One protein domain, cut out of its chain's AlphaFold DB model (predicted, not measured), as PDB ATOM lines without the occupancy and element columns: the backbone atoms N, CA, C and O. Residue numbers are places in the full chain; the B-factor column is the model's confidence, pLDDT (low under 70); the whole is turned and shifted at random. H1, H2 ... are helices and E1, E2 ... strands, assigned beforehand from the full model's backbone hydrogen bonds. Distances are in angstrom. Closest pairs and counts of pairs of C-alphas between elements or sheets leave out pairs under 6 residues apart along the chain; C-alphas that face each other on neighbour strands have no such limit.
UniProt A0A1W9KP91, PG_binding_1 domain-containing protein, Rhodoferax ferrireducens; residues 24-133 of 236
ATOM      1  N   SER A  24     -26.398 -12.921 -86.094       69.25
ATOM      2  CA  SER A  24     -26.916 -11.622 -85.655       69.25
ATOM      3  C   SER A  24     -27.779 -11.827 -84.411       69.25
ATOM      4  O   SER A  24     -28.441 -12.858 -84.288       69.25
ATOM      5  N   ILE A  25     -27.802 -10.861 -83.485       72.19
ATOM      6  CA  ILE A  25     -28.590 -10.969 -82.242       72.19
ATOM      7  C   ILE A  25     -30.058 -11.344 -82.525       72.19
ATOM      8  O   ILE A  25     -30.667 -12.083 -81.759       72.19
ATOM      9  N   GLU A  26     -30.571 -10.926 -83.686       74.19
ATOM     10  CA  GLU A  26     -31.882 -11.288 -84.230       74.19
ATOM     11  C   GLU A  26     -32.067 -12.784 -84.512       74.19
ATOM     12  O   GLU A  26     -33.144 -13.312 -84.267       74.19
ATOM     13  N   GLN A  27     -31.034 -13.475 -85.001       74.00
ATOM     14  CA  GLN A  27     -31.062 -14.913 -85.285       74.00
ATOM     15  C   GLN A  27     -30.854 -15.742 -84.017       74.00
ATOM     16  O   GLN A  27     -31.543 -16.736 -83.810       74.00
ATOM     17  N   GLN A  28     -29.909 -15.342 -83.161       79.19
ATOM     18  CA  GLN A  28     -29.565 -16.113 -81.964       79.19
ATOM     19  C   GLN A  28     -30.628 -15.998 -80.861       79.19
ATOM     20  O   GLN A  28     -30.861 -16.959 -80.132       79.19
ATOM     21  N   TYR A  29     -31.268 -14.834 -80.737       85.69
ATOM     22  CA  TYR A  29     -32.250 -14.545 -79.690       85.69
ATOM     23  C   TYR A  29     -33.648 -14.310 -80.271       85.69
ATOM     24  O   TYR A  29     -34.459 -13.598 -79.679       85.69
ATOM     25  N   ALA A  30     -33.947 -14.910 -81.426       86.31
ATOM     26  CA  ALA A  30     -35.273 -14.853 -82.028       86.31
ATOM     27  C   ALA A  30     -36.348 -15.278 -81.010       86.31
ATOM     28  O   ALA A  30     -36.247 -16.329 -80.375       86.31
ATOM     29  N   GLY A  31     -37.371 -14.441 -80.831       85.06
ATOM     30  CA  GLY A  31     -38.462 -14.691 -79.883       85.06
ATOM     31  C   GLY A  31     -38.176 -14.296 -78.429       85.06
ATOM     32  O   GLY A  31     -39.086 -14.371 -77.605       85.06
ATOM     33  N   TYR A  32     -36.969 -13.827 -78.096       92.00
ATOM     34  CA  TYR A  32     -36.700 -13.230 -76.785       92.00
ATOM     35  C   TYR A  32     -37.328 -11.842 -76.712       92.00
ATOM     36  O   TYR A  32     -37.280 -11.079 -77.674       92.00
ATOM     37  N   LYS A  33     -37.883 -11.478 -75.559       92.56
ATOM     38  CA  LYS A  33     -38.460 -10.155 -75.323       92.56
ATOM     39  C   LYS A  33     -37.396  -9.200 -74.795       92.56
ATOM     40  O   LYS A  33     -36.721  -9.518 -73.820       92.56
ATOM     41  N   VAL A  34     -37.272  -8.017 -75.385       93.38
ATOM     42  CA  VAL A  34     -36.464  -6.936 -74.810       93.38
ATOM     43  C   VAL A  34     -37.205  -6.405 -73.590       93.38
ATOM     44  O   VAL A  34     -38.272  -5.809 -73.724       93.38
ATOM     45  N   ILE A  35     -36.673  -6.635 -72.396       92.38
ATOM     46  CA  ILE A  35     -37.280  -6.162 -71.145       92.38
ATOM     47  C   ILE A  35     -36.602  -4.904 -70.616       92.38
ATOM     48  O   ILE A  35     -37.246  -4.126 -69.922       92.38
ATOM     49  N   ASP A  36     -35.333  -4.680 -70.968       92.19
ATOM     50  CA  ASP A  36     -34.622  -3.460 -70.606       92.19
ATOM     51  C   ASP A  36     -33.420  -3.166 -71.527       92.19
ATOM     52  O   ASP A  36     -33.049  -3.975 -72.381       92.19
ATOM     53  N   LYS A  37     -32.812  -1.987 -71.366       90.69
ATOM     54  CA  LYS A  37     -31.686  -1.469 -72.158       90.69
ATOM     55  C   LYS A  37     -30.646  -0.818 -71.246       90.69
ATOM     56  O   LYS A  37     -30.971   0.095 -70.504       90.69
ATOM     57  N   ASP A  38     -29.385  -1.211 -71.313       87.06
ATOM     58  CA  ASP A  38     -28.347  -0.664 -70.432       87.06
ATOM     59  C   ASP A  38     -27.172  -0.083 -71.228       87.06
ATOM     60  O   ASP A  38     -26.807  -0.605 -72.282       87.06
ATOM     61  N   ILE A  39     -26.584   1.002 -70.722       90.25
ATOM     62  CA  ILE A  39     -25.430   1.677 -71.326       90.25
ATOM     63  C   ILE A  39     -24.342   1.792 -70.267       90.25
ATOM     64  O   ILE A  39     -24.522   2.437 -69.230       90.25
ATOM     65  N   LEU A  40     -23.192   1.191 -70.551       86.06
ATOM     66  CA  LEU A  40     -22.022   1.254 -69.696       86.06
ATOM     67  C   LEU A  40     -21.025   2.262 -70.267       86.06
ATOM     68  O   LEU A  40     -20.506   2.072 -71.364       86.06
ATOM     69  N   HIS A  41     -20.730   3.306 -69.496       88.38
ATOM     70  CA  HIS A  41     -19.630   4.224 -69.785       88.38
ATOM     71  C   HIS A  41     -18.460   3.943 -68.850       88.38
ATOM     72  O   HIS A  41     -18.652   3.687 -67.658       88.38
ATOM     73  N   GLY A  42     -17.245   4.043 -69.369       84.69
ATOM     74  CA  GLY A  42     -16.047   3.903 -68.557       84.69
ATOM     75  C   GLY A  42     -14.784   4.265 -69.311       84.69
ATOM     76  O   GLY A  42     -14.821   4.730 -70.446       84.69
ATOM     77  N   THR A  43     -13.648   4.031 -68.669       84.81
ATOM     78  CA  THR A  43     -12.320   4.173 -69.268       84.81
ATOM     79  C   THR A  43     -11.588   2.849 -69.160       84.81
ATOM     80  O   THR A  43     -11.583   2.224 -68.096       84.81
ATOM     81  N   ARG A  44     -10.956   2.408 -70.247       82.56
ATOM     82  CA  ARG A  44     -10.133   1.197 -70.253       82.56
ATOM     83  C   ARG A  44      -8.715   1.513 -70.694       82.56
ATOM     84  O   ARG A  44      -8.501   2.278 -71.632       82.56
ATOM     85  N   LYS A  45      -7.760   0.865 -70.031       80.12
ATOM     86  CA  LYS A  45      -6.342   0.943 -70.371       80.12
ATOM     87  C   LYS A  45      -6.079   0.139 -71.632       80.12
ATOM     88  O   LYS A  45      -6.123  -1.090 -71.600       80.12
ATOM     89  N   VAL A  46      -5.797   0.821 -72.735       77.19
ATOM     90  CA  VAL A  46      -5.411   0.177 -73.995       77.19
ATOM     91  C   VAL A  46      -3.893   0.233 -74.174       77.19
ATOM     92  O   VAL A  46      -3.285   1.260 -73.862       77.19
ATOM     93  N   PRO A  47      -3.254  -0.855 -74.638       67.88
ATOM     94  CA  PRO A  47      -1.821  -0.859 -74.889       67.88
ATOM     95  C   PRO A  47      -1.491   0.077 -76.049       67.88
ATOM     96  O   PRO A  47      -2.153   0.069 -77.089       67.88
ATOM     97  N   VAL A  48      -0.437   0.865 -75.884       63.56
ATOM     98  CA  VAL A  48       0.008   1.815 -76.900       63.56
ATOM     99  C   VAL A  48       1.172   1.194 -77.653       63.56
ATOM    100  O   VAL A  48       2.185   0.821 -77.064       63.56
ATOM    101  N   ARG A  49       1.042   1.092 -78.979       59.44
ATOM    102  CA  ARG A  49       2.182   0.746 -79.831       59.44
ATOM    103  C   ARG A  49       3.069   1.973 -79.987       59.44
ATOM    104  O   ARG A  49       2.613   3.005 -80.478       59.44
ATOM    105  N   VAL A  50       4.333   1.838 -79.606       54.62
ATOM    106  CA  VAL A  50       5.345   2.879 -79.789       54.62
ATOM    107  C   VAL A  50       6.281   2.460 -80.909       54.62
ATOM    108  O   VAL A  50       6.998   1.477 -80.777       54.62
ATOM    109  N   THR A  51       6.245   3.174 -82.032       55.94
ATOM    110  CA  THR A  51       7.270   3.062 -83.077       55.94
ATOM    111  C   THR A  51       8.372   4.058 -82.766       55.94
ATOM    112  O   THR A  51       8.063   5.234 -82.594       55.94
ATOM    113  N   SER A  52       9.621   3.605 -82.721       52.47
ATOM    114  CA  SER A  52      10.797   4.473 -82.662       52.47
ATOM    115  C   SER A  52      11.684   4.224 -83.882       52.47
ATOM    116  O   SER A  52      11.861   3.081 -84.303       52.47
ATOM    117  N   CYS A  53      12.218   5.298 -84.467       54.72
ATOM    118  CA  CYS A  53      13.297   5.227 -85.456       54.72
ATOM    119  C   CYS A  53      14.635   5.488 -84.752       54.72
ATOM    120  O   CYS A  53      14.720   6.399 -83.922       54.72
ATOM    121  N   VAL A  54      15.677   4.736 -85.113       55.44
ATOM    122  CA  VAL A  54      17.052   4.941 -84.631       55.44
ATOM    123  C   VAL A  54      17.938   5.295 -85.825       55.44
ATOM    124  O   VAL A  54      17.902   4.615 -86.846       55.44
ATOM    125  N   THR A  55      18.720   6.368 -85.715       56.22
ATOM    126  CA  THR A  55      19.707   6.753 -86.739       56.22
ATOM    127  C   THR A  55      20.904   5.792 -86.752       56.22
ATOM    128  O   THR A  55      21.163   5.130 -85.745       56.22
ATOM    129  N   PRO A  56      21.723   5.759 -87.821       53.34
ATOM    130  CA  PRO A  56      22.963   4.970 -87.852       53.34
ATOM    131  C   PRO A  56      23.958   5.293 -86.721       53.34
ATOM    132  O   PRO A  56      24.798   4.467 -86.387       53.34
ATOM    133  N   ARG A  57      23.856   6.481 -86.104       56.22
ATOM    134  CA  ARG A  57      24.652   6.898 -84.933       56.22
ATOM    135  C   ARG A  57      24.038   6.490 -83.584       56.22
ATOM    136  O   ARG A  57      24.564   6.868 -82.543       56.22
ATOM    137  N   GLY A  58      22.926   5.754 -83.581       55.84
ATOM    138  CA  GLY A  58      22.265   5.269 -82.365       55.84
ATOM    139  C   GLY A  58      21.311   6.262 -81.686       55.84
ATOM    140  O   GLY A  58      20.798   5.956 -80.615       55.84
ATOM    141  N   GLN A  59      21.036   7.431 -82.276       50.75
ATOM    142  CA  GLN A  59      20.092   8.403 -81.702       50.75
ATOM    143  C   GLN A  59      18.638   8.072 -82.066       50.75
ATOM    144  O   GLN A  59      18.344   7.794 -83.232       50.75
ATOM    145  N   ILE A  60      17.740   8.133 -81.077       54.53
ATOM    146  CA  ILE A  60      16.283   7.961 -81.222       54.53
ATOM    147  C   ILE A  60      15.676   9.295 -81.674       54.53
ATOM    148  O   ILE A  60      15.889  10.304 -81.006       54.53
ATOM    149  N   VAL A  61      14.938   9.311 -82.792       55.81
ATOM    150  CA  VAL A  61      14.490  10.573 -83.432       55.81
ATOM    151  C   VAL A  61      12.992  10.869 -83.281       55.81
ATOM    152  O   VAL A  61      12.622  12.033 -83.236       55.81
ATOM    153  N   CYS A  62      12.119   9.869 -83.139       50.75
ATOM    154  CA  CYS A  62      10.679  10.105 -82.933       50.75
ATOM    155  C   CYS A  62      10.084   9.076 -81.958       50.75
ATOM    156  O   CYS A  62      10.431   7.892 -82.028       50.75
ATOM    157  N   GLU A  63       9.138   9.506 -81.112       52.28
ATOM    158  CA  GLU A  63       8.311   8.634 -80.265       52.28
ATOM    159  C   GLU A  63       6.822   9.093 -80.235       52.28
ATOM    160  O   GLU A  63       6.552  10.250 -79.928       52.28
ATOM    161  N   ARG A  64       5.880   8.142 -80.478       52.75
ATOM    162  CA  ARG A  64       4.375   8.162 -80.352       52.75
ATOM    163  C   ARG A  64       3.535   8.944 -81.394       52.75
ATOM    164  O   ARG A  64       4.080   9.777 -82.089       52.75
ATOM    165  N   ARG A  65       2.200   8.768 -81.580       48.16
ATOM    166  CA  ARG A  65       1.082   7.841 -81.177       48.16
ATOM    167  C   ARG A  65       0.020   7.919 -82.313       48.16
ATOM    168  O   ARG A  65      -0.014   8.912 -83.030       48.16
ATOM    169  N   TYR A  66      -0.900   6.952 -82.444       47.16
ATOM    170  CA  TYR A  66      -2.117   7.116 -83.272       47.16
ATOM    171  C   TYR A  66      -2.943   8.325 -82.785       47.16
ATOM    172  O   TYR A  66      -3.558   8.234 -81.722       47.16
ATOM    173  N   GLY A  67      -2.967   9.421 -83.554       40.16
ATOM    174  CA  GLY A  67      -3.870  10.559 -83.329       40.16
ATOM    175  C   GLY A  67      -3.411  11.921 -83.861       40.16
ATOM    176  O   GLY A  67      -4.267  12.745 -84.143       40.16
ATOM    177  N   ALA A  68      -2.110  12.154 -84.047       37.03
ATOM    178  CA  ALA A  68      -1.607  13.333 -84.755       37.03
ATOM    179  C   ALA A  68      -0.211  13.031 -85.316       37.03
ATOM    180  O   ALA A  68       0.737  12.816 -84.564       37.03
ATOM    181  N   PHE A  69      -0.109  12.972 -86.641       44.12
ATOM    182  CA  PHE A  69       1.134  13.220 -87.357       44.12
ATOM    183  C   PHE A  69       0.945  14.574 -87.999       44.12
ATOM    184  O   PHE A  69       0.211  14.634 -88.975       44.12
ATOM    185  N   ASP A  70       1.623  15.600 -87.511       40.53
ATOM    186  CA  ASP A  70       1.844  16.751 -88.378       40.53
ATOM    187  C   ASP A  70       3.312  16.904 -88.796       40.53
ATOM    188  O   ASP A  70       3.556  17.688 -89.697       40.53
ATOM    189  N   GLU A  71       4.288  16.102 -88.304       45.72
ATOM    190  CA  GLU A  71       5.684  16.294 -88.776       45.72
ATOM    191  C   GLU A  71       6.727  15.141 -88.677       45.72
ATOM    192  O   GLU A  71       7.895  15.375 -88.963       45.72
ATOM    193  N   CYS A  72       6.396  13.872 -88.369       43.69
ATOM    194  CA  CYS A  72       7.398  12.760 -88.410       43.69
ATOM    195  C   CYS A  72       7.377  11.940 -89.727       43.69
ATOM    196  O   CYS A  72       7.684  10.747 -89.718       43.69
ATOM    197  N   SER A  73       7.004  12.525 -90.873       43.84
ATOM    198  CA  SER A  73       6.933  11.805 -92.164       43.84
ATOM    199  C   SER A  73       8.179  11.923 -93.054       43.84
ATOM    200  O   SER A  73       8.249  11.228 -94.066       43.84
ATOM    201  N   LEU A  74       9.190  12.732 -92.704       42.97
ATOM    202  CA  LEU A  74      10.286  13.032 -93.645       42.97
ATOM    203  C   LEU A  74      11.701  12.593 -93.238       42.97
ATOM    204  O   LEU A  74      12.597  12.685 -94.072       42.97
ATOM    205  N   GLN A  75      11.947  12.078 -92.027       45.84
ATOM    206  CA  GLN A  75      13.336  11.926 -91.539       45.84
ATOM    207  C   GLN A  75      13.761  10.507 -91.113       45.84
ATOM    208  O   GLN A  75      14.831  10.344 -90.535       45.84
ATOM    209  N   CYS A  76      12.999   9.458 -91.450       44.84
ATOM    210  CA  CYS A  76      13.412   8.059 -91.218       44.84
ATOM    211  C   CYS A  76      13.832   7.312 -92.507       44.84
ATOM    212  O   CYS A  76      13.535   6.128 -92.648       44.84
ATOM    213  N   LYS A  77      14.509   7.965 -93.464       42.25
ATOM    214  CA  LYS A  77      15.155   7.284 -94.605       42.25
ATOM    215  C   LYS A  77      16.664   7.177 -94.365       42.25
ATOM    216  O   LYS A  77      17.347   8.194 -94.306       42.25
ATOM    217  N   THR A  78      17.195   5.959 -94.256       47.22
ATOM    218  CA  THR A  78      18.608   5.699 -94.580       47.22
ATOM    219  C   THR A  78      18.774   5.679 -96.108       47.22
ATOM    220  O   THR A  78      17.793   5.442 -96.818       47.22
ATOM    221  N   PRO A  79      19.984   5.910 -96.648       45.72
ATOM    222  CA  PRO A  79      20.224   5.907 -98.098       45.72
ATOM    223  C   PRO A  79      19.968   4.552 -98.796       45.72
ATOM    224  O   PRO A  79      19.918   4.513-100.019       45.72
ATOM    225  N   GLU A  80      19.759   3.461 -98.050       48.53
ATOM    226  CA  GLU A  80      19.636   2.091 -98.582       48.53
ATOM    227  C   GLU A  80      18.204   1.510 -98.543       48.53
ATOM    228  O   GLU A  80      17.999   0.360 -98.919       48.53
ATOM    229  N   ASN A  81      17.184   2.287 -98.143       49.66
ATOM    230  CA  ASN A  81      15.762   1.876 -98.146       49.66
ATOM    231  C   ASN A  81      15.411   0.589 -97.353       49.66
ATOM    232  O   ASN A  81      14.324   0.033 -97.529       49.66
ATOM    233  N   THR A  82      16.269   0.109 -96.452       40.72
ATOM    234  CA  THR A  82      16.004  -1.090 -95.638       40.72
ATOM    235  C   THR A  82      15.330  -0.738 -94.311       40.72
ATOM    236  O   THR A  82      15.914  -0.113 -93.428       40.72
ATOM    237  N   TRP A  83      14.077  -1.171 -94.158       46.72
ATOM    238  CA  TRP A  83      13.306  -1.061 -92.920       46.72
ATOM    239  C   TRP A  83      13.819  -2.070 -91.886       46.72
ATOM    240  O   TRP A  83      13.777  -3.273 -92.131       46.72
ATOM    241  N   ILE A  84      14.251  -1.613 -90.707       44.88
ATOM    242  CA  ILE A  84      14.471  -2.504 -89.558       44.88
ATOM    243  C   ILE A  84      13.326  -2.282 -88.571       44.88
ATOM    244  O   ILE A  84      13.385  -1.409 -87.705       44.88
ATOM    245  N   GLU A  85      12.265  -3.077 -88.693       44.22
ATOM    246  CA  GLU A  85      11.264  -3.184 -87.635       44.22
ATOM    247  C   GLU A  85      11.865  -3.972 -86.467       44.22
ATOM    248  O   GLU A  85      12.022  -5.190 -86.532       44.22
ATOM    249  N   ARG A  86      12.193  -3.301 -85.360       44.69
ATOM    250  CA  ARG A  86      12.346  -4.011 -84.085       44.69
ATOM    251  C   ARG A  86      10.969  -4.132 -83.422       44.69
ATOM    252  O   ARG A  86      10.270  -3.118 -83.324       44.69
ATOM    253  N   PRO A  87      10.551  -5.322 -82.947       43.81
ATOM    254  CA  PRO A  87       9.302  -5.468 -82.217       43.81
ATOM    255  C   PRO A  87       9.378  -4.706 -80.888       43.81
ATOM    256  O   PRO A  87       9.989  -5.108 -79.903       43.81
ATOM    257  N   LYS A  88       8.743  -3.542 -80.967       45.25
ATOM    258  CA  LYS A  88       8.305  -2.566 -79.974       45.25
ATOM    259  C   LYS A  88       7.947  -3.204 -78.630       45.25
ATOM    260  O   LYS A  88       6.985  -3.966 -78.535       45.25
ATOM    261  N   GLY A  89       8.655  -2.811 -77.572       45.84
ATOM    262  CA  GLY A  89       8.136  -2.946 -76.215       45.84
ATOM    263  C   GLY A  89       6.824  -2.165 -76.078       45.84
ATOM    264  O   GLY A  89       6.641  -1.126 -76.716       45.84
ATOM    265  N   TYR A  90       5.891  -2.676 -75.274       48.28
ATOM    266  CA  TYR A  90       4.634  -1.999 -74.944       48.28
ATOM    267  C   TYR A  90       4.935  -0.680 -74.213       48.28
ATOM    268  O   TYR A  90       5.089  -0.653 -72.993       48.28
ATOM    269  N   GLY A  91       5.064   0.419 -74.956       54.06
ATOM    270  CA  GLY A  91       5.337   1.747 -74.414       54.06
ATOM    271  C   GLY A  91       4.084   2.367 -73.798       54.06
ATOM    272  O   GLY A  91       3.485   3.287 -74.354       54.06
ATOM    273  N   GLY A  92       3.695   1.851 -72.634       61.16
ATOM    274  CA  GLY A  92       2.644   2.397 -71.781       61.16
ATOM    275  C   GLY A  92       1.207   2.064 -72.196       61.16
ATOM    276  O   GLY A  92       0.928   1.491 -73.251       61.16
ATOM    277  N   TYR A  93       0.280   2.443 -71.318       69.75
ATOM    278  CA  TYR A  93      -1.162   2.337 -71.525       69.75
ATOM    279  C   TYR A  93      -1.762   3.733 -71.711       69.75
ATOM    280  O   TYR A  93      -1.241   4.719 -71.191       69.75
ATOM    281  N   GLU A  94      -2.848   3.821 -72.464       72.62
ATOM    282  CA  GLU A  94      -3.686   5.018 -72.562       72.62
ATOM    283  C   GLU A  94      -5.059   4.718 -71.972       72.62
ATOM    284  O   GLU A  94      -5.623   3.658 -72.250       72.62
ATOM    285  N   ASP A  95      -5.601   5.642 -71.183       78.88
ATOM    286  CA  ASP A  95      -6.990   5.570 -70.751       78.88
ATOM    287  C   ASP A  95      -7.877   6.042 -71.906       78.88
ATOM    288  O   ASP A  95      -7.922   7.229 -72.223       78.88
ATOM    289  N   LYS A  96      -8.567   5.106 -72.565       78.50
ATOM    290  CA  LYS A  96      -9.552   5.439 -73.599       78.50
ATOM    291  C   LYS A  96     -10.970   5.307 -73.052       78.50
ATOM    292  O   LYS A  96     -11.281   4.256 -72.477       78.50
ATOM    293  N   PRO A  97     -11.829   6.328 -73.234       79.25
ATOM    294  CA  PRO A  97     -13.234   6.203 -72.898       79.25
ATOM    295  C   PRO A  97     -13.883   5.144 -73.792       79.25
ATOM    296  O   PRO A  97     -13.516   4.983 -74.958       79.25
ATOM    297  N   PHE A  98     -14.837   4.408 -73.239       82.56
ATOM    298  CA  PHE A  98     -15.665   3.468 -73.975       82.56
ATOM    299  C   PHE A  98     -17.128   3.621 -73.572       82.56
ATOM    300  O   PHE A  98     -17.446   4.008 -72.443       82.56
ATOM    301  N   THR A  99     -17.992   3.282 -74.522       85.38
ATOM    302  CA  THR A  99     -19.431   3.151 -74.334       85.38
ATOM    303  C   THR A  99     -19.828   1.782 -74.867       85.38
ATOM    304  O   THR A  99     -19.623   1.502 -76.046       85.38
ATOM    305  N   GLU A 100     -20.353   0.928 -73.997       88.50
ATOM    306  CA  GLU A 100     -20.859  -0.401 -74.341       88.50
ATOM    307  C   GLU A 100     -22.380  -0.416 -74.175       88.50
ATOM    308  O   GLU A 100     -22.919   0.067 -73.174       88.50
ATOM    309  N   TYR A 101     -23.072  -0.961 -75.172       87.12
ATOM    310  CA  TYR A 101     -24.528  -1.008 -75.225       87.12
ATOM    311  C   TYR A 101     -25.008  -2.432 -74.956       87.12
ATOM    312  O   TYR A 101     -24.463  -3.390 -75.499       87.12
ATOM    313  N   TYR A 102     -26.047  -2.582 -74.140       88.62
ATOM    314  CA  TYR A 102     -26.580  -3.887 -73.763       88.62
ATOM    315  C   TYR A 102     -28.103  -3.931 -73.852       88.62
ATOM    316  O   TYR A 102     -28.788  -3.006 -73.419       88.62
ATOM    317  N   LEU A 103     -28.643  -5.049 -74.326       91.81
ATOM    318  CA  LEU A 103     -30.063  -5.373 -74.202       91.81
ATOM    319  C   LEU A 103     -30.253  -6.389 -73.084       91.81
ATOM    320  O   LEU A 103     -29.491  -7.350 -72.974       91.81
ATOM    321  N   VAL A 104     -31.275  -6.187 -72.260       92.44
ATOM    322  CA  VAL A 104     -31.732  -7.192 -71.304       92.44
ATOM    323  C   VAL A 104     -32.879  -7.934 -71.964       92.44
ATOM    324  O   VAL A 104     -33.925  -7.355 -72.266       92.44
ATOM    325  N   LEU A 105     -32.644  -9.206 -72.242       92.81
ATOM    326  CA  LEU A 105     -33.533 -10.076 -72.988       92.81
ATOM    327  C   LEU A 105     -34.131 -11.115 -72.046       92.81
ATOM    328  O   LEU A 105     -33.426 -11.675 -71.209       92.81
ATOM    329  N   GLN A 106     -35.417 -11.398 -72.210       92.00
ATOM    330  CA  GLN A 106     -36.107 -12.480 -71.522       92.00
ATOM    331  C   GLN A 106     -36.469 -13.577 -72.520       92.00
ATOM    332  O   GLN A 106     -37.124 -13.311 -73.530       92.00
ATOM    333  N   SER A 107     -36.044 -14.807 -72.242       91.31
ATOM    334  CA  SER A 107     -36.426 -15.977 -73.028       91.31
ATOM    335  C   SER A 107     -37.917 -16.298 -72.847       91.31
ATOM    336  O   SER A 107     -38.513 -15.933 -71.831       91.31
ATOM    337  N   PRO A 108     -38.526 -17.076 -73.760       87.75
ATOM    338  CA  PRO A 108     -39.877 -17.607 -73.562       87.75
ATOM    339  C   PRO A 108     -40.015 -18.493 -72.313       87.75
ATOM    340  O   PRO A 108     -41.094 -18.593 -71.741       87.75
ATOM    341  N   SER A 109     -38.916 -19.112 -71.864       88.81
ATOM    342  CA  SER A 109     -38.855 -19.879 -70.614       88.81
ATOM    343  C   SER A 109     -38.721 -19.009 -69.355       88.81
ATOM    344  O   SER A 109     -38.687 -19.543 -68.251       88.81
ATOM    345  N   GLY A 110     -38.640 -17.681 -69.504       85.69
ATOM    346  CA  GLY A 110     -38.578 -16.713 -68.410       85.69
ATOM    347  C   GLY A 110     -37.168 -16.334 -67.948       85.69
ATOM    348  O   GLY A 110     -37.037 -15.426 -67.127       85.69
ATOM    349  N   SER A 111     -36.118 -16.965 -68.482       88.56
ATOM    350  CA  SER A 111     -34.722 -16.648 -68.156       88.56
ATOM    351  C   SER A 111     -34.341 -15.259 -68.661       88.56
ATOM    352  O   SER A 111     -34.640 -14.909 -69.799       88.56
ATOM    353  N   VAL A 112     -33.635 -14.484 -67.837       91.00
ATOM    354  CA  VAL A 112     -33.178 -13.131 -68.183       91.00
ATOM    355  C   VAL A 112     -31.674 -13.130 -68.451       91.00
ATOM    356  O   VAL A 112     -30.894 -13.593 -67.620       91.00
ATOM    357  N   GLU A 113     -31.257 -12.573 -69.587       89.50
ATOM    358  CA  GLU A 113     -29.853 -12.448 -69.991       89.50
ATOM    359  C   GLU A 113     -29.537 -11.019 -70.458       89.50
ATOM    360  O   GLU A 113     -30.340 -10.371 -71.128       89.50
ATOM    361  N   LYS A 114     -28.343 -10.519 -70.118       89.56
ATOM    362  CA  LYS A 114     -27.829  -9.228 -70.594       89.56
ATOM    363  C   LYS A 114     -26.861  -9.463 -71.753       89.56
ATOM    364  O   LYS A 114     -25.812 -10.076 -71.558       89.56
ATOM    365  N   LYS A 115     -27.185  -8.944 -72.936       91.00
ATOM    366  CA  LYS A 115     -26.429  -9.167 -74.172       91.00
ATOM    367  C   LYS A 115     -25.825  -7.878 -74.713       91.00
ATOM    368  O   LYS A 115     -26.541  -6.904 -74.923       91.00
ATOM    369  N   GLU A 116     -24.513  -7.890 -74.939       90.06
ATOM    370  CA  GLU A 116     -23.804  -6.785 -75.589       90.06
ATOM    371  C   GLU A 116     -24.262  -6.642 -77.041       90.06
ATOM    372  O   GLU A 116     -24.447  -7.632 -77.753       90.06
ATOM    373  N   THR A 117     -24.460  -5.404 -77.469       87.19
ATOM    374  CA  THR A 117     -24.942  -5.047 -78.796       87.19
ATOM    375  C   THR A 117     -24.206  -3.809 -79.305       87.19
ATOM    376  O   THR A 117     -23.521  -3.110 -78.556       87.19
ATOM    377  N   ASN A 118     -24.330  -3.531 -80.599       86.56
ATOM    378  CA  ASN A 118     -23.830  -2.285 -81.162       86.56
ATOM    379  C   ASN A 118     -24.846  -1.147 -80.962       86.56
ATOM    380  O   ASN A 118     -26.013  -1.370 -80.637       86.56
ATOM    381  N   GLU A 119     -24.408   0.088 -81.192       86.19
ATOM    382  CA  GLU A 119     -25.256   1.268 -81.006       86.19
ATOM    383  C   GLU A 119     -26.512   1.258 -81.891       86.19
ATOM    384  O   GLU A 119     -27.590   1.632 -81.439       86.19
ATOM    385  N   GLN A 120     -26.398   0.816 -83.146       83.69
ATOM    386  CA  GLN A 120     -27.520   0.825 -84.090       83.69
ATOM    387  C   GLN A 120     -28.636  -0.123 -83.639       83.69
ATOM    388  O   GLN A 120     -29.796   0.277 -83.557       83.69
ATOM    389  N   GLN A 121     -28.277  -1.354 -83.278       83.50
ATOM    390  CA  GLN A 121     -29.186  -2.362 -82.734       83.50
ATOM    391  C   GLN A 121     -29.761  -1.925 -81.389       83.50
ATOM    392  O   GLN A 121     -30.961  -2.059 -81.158       83.50
ATOM    393  N   PHE A 122     -28.934  -1.335 -80.523       86.25
ATOM    394  CA  PHE A 122     -29.403  -0.766 -79.270       86.25
ATOM    395  C   PHE A 122     -30.462   0.304 -79.513       86.25
ATOM    396  O   PHE A 122     -31.499   0.287 -78.864       86.25
ATOM    397  N   ARG A 123     -30.248   1.232 -80.449       86.56
ATOM    398  CA  ARG A 123     -31.216   2.294 -80.759       86.56
ATOM    399  C   ARG A 123     -32.489   1.754 -81.410       86.56
ATOM    400  O   ARG A 123     -33.562   2.237 -81.064       86.56
ATOM    401  N   ALA A 124     -32.376   0.753 -82.280       84.81
ATOM    402  CA  ALA A 124     -33.513   0.117 -82.943       84.81
ATOM    403  C   ALA A 124     -34.373  -0.740 -81.994       84.81
ATOM    404  O   ALA A 124     -35.579  -0.853 -82.195       84.81
ATOM    405  N   ALA A 125     -33.780  -1.327 -80.951       86.56
ATOM    406  CA  ALA A 125     -34.498  -2.164 -79.999       86.56
ATOM    407  C   ALA A 125     -35.482  -1.355 -79.138       86.56
ATOM    408  O   ALA A 125     -35.106  -0.385 -78.465       86.56
ATOM    409  N   VAL A 126     -36.735  -1.809 -79.095       88.31
ATOM    410  CA  VAL A 126     -37.811  -1.227 -78.284       88.31
ATOM    411  C   VAL A 126     -38.122  -2.154 -77.110       88.31
ATOM    412  O   VAL A 126     -38.345  -3.350 -77.296       88.31
ATOM    413  N   VAL A 127     -38.157  -1.605 -75.892       90.50
ATOM    414  CA  VAL A 127     -38.565  -2.361 -74.698       90.50
ATOM    415  C   VAL A 127     -40.012  -2.824 -74.868       90.50
ATOM    416  O   VAL A 127     -40.889  -2.042 -75.222       90.50
ATOM    417  N   GLY A 128     -40.257  -4.107 -74.635       85.81
ATOM    418  CA  GLY A 128     -41.541  -4.761 -74.852       85.81
ATOM    419  C   GLY A 128     -41.628  -5.556 -76.155       85.81
ATOM    420  O   GLY A 128     -42.459  -6.459 -76.226       85.81
ATOM    421  N   GLN A 129     -40.771  -5.282 -77.146       87.69
ATOM    422  CA  GLN A 129     -40.765  -6.013 -78.416       87.69
ATOM    423  C   GLN A 129     -39.957  -7.308 -78.338       87.69
ATOM    424  O   GLN A 129     -39.007  -7.433 -77.562       87.69
ATOM    425  N   THR A 130     -40.339  -8.279 -79.165       86.88
ATOM    426  CA  THR A 130     -39.582  -9.512 -79.361       86.88
ATOM    427  C   THR A 130     -38.518  -9.326 -80.438       86.88
ATOM    428  O   THR A 130     -38.755  -8.773 -81.510       86.88
ATOM    429  N   VAL A 131     -37.312  -9.796 -80.145       84.56
ATOM    430  CA  VAL A 131     -36.173  -9.787 -81.057       84.56
ATOM    431  C   VAL A 131     -36.488 -10.677 -82.263       84.56
ATOM    432  O   VAL A 131     -36.987 -11.794 -82.108       84.56
ATOM    433  N   GLY A 132     -36.226 -10.169 -83.471       71.81
ATOM    434  CA  GLY A 132     -36.516 -10.880 -84.720       71.81
ATOM    435  C   GLY A 132     -37.987 -10.850 -85.152       71.81
ATOM    436  O   GLY A 132     -38.324 -11.443 -86.178       71.81
ATOM    437  N   ALA A 133     -38.869 -10.138 -84.435       59.84
ATOM    438  CA  ALA A 133     -40.185  -9.794 -84.959       59.84
ATOM    439  C   ALA A 133     -40.012  -8.744 -86.059       59.84
ATOM    440  O   ALA A 133     -40.140  -7.542 -85.833       59.84
TER     441      ALA A 133
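What this domain is: This is residues 24 to 133 of the 236 residues of the protein "PG_binding_1 domain-containing protein" of Rhodoferax ferrireducens (UniProt A0A1W9KP91). A long, twisted two-stranded ribbon, E1 with E4, joins a small head at one end, where E5 adds a third strand and H2 packs on the sheet, to a loose end with the small hairpin E2 and E3 and the loop of residues 64 to 89. The printed part has 110 residues, with two named helices and five named strands in the order H1 E1 E2 E3 E4 E5 H2. The sheets E1 - E4 - E5 and E2 - E3 are antiparallel, and the class is mostly strand. The whole is an extended rod of 70 by 25 by 24 A, with a radius of gyration of the C-alphas of 23.7 A.

How they stand to each other: H1, residues 25 to 28, is only just not on the larger sheet, with 4 pairs of C-alphas within 10 A. E1, residues 33 to 49, is antiparallel to E4, residues 90 to 106, at 173 degrees; N 40 and O 100 are 2.9 A apart, within hydrogen-bond range. E1 runs on into E2, residues 52 to 54, at 15 degrees. E2 forms a hairpin with E3, residues 60 to 63, with N 61 and O 53 at 3.1 A. E4 forms a hairpin with E5, residues 112 to 117, with N 115 and O 103 at 2.8 A. H2, residues 119 to 124, is on the twisted sheet at a height of 8.5 A; its closest C-alphas to E4 are Glu 119 and Tyr 101, 6.3 A apart. In H2 every O i to N i+4 pair is within hydrogen-bond range; H1 is too short for one.

Where its parts are: E1 spans 42.3 A from C-alpha 33 at (-38.460, -10.155, -75.323), and bends by 72 degrees at residue 36. E4 spans 42.2 A and bends by 62 degrees at residue 94. E5 spans 15.7 A, and H2 ends at C-alpha 124, (-33.513, 0.117, -82.943).

The domain as a whole: The C-alphas of Arg 57 and Ser 109, the two farthest apart, are 70.4 A apart. The printed part has no cut, and its one long link is E3 to E4. Mean pLDDT of the printed part is 70.2, with residues 24, 47 to 93 and 133 under 70.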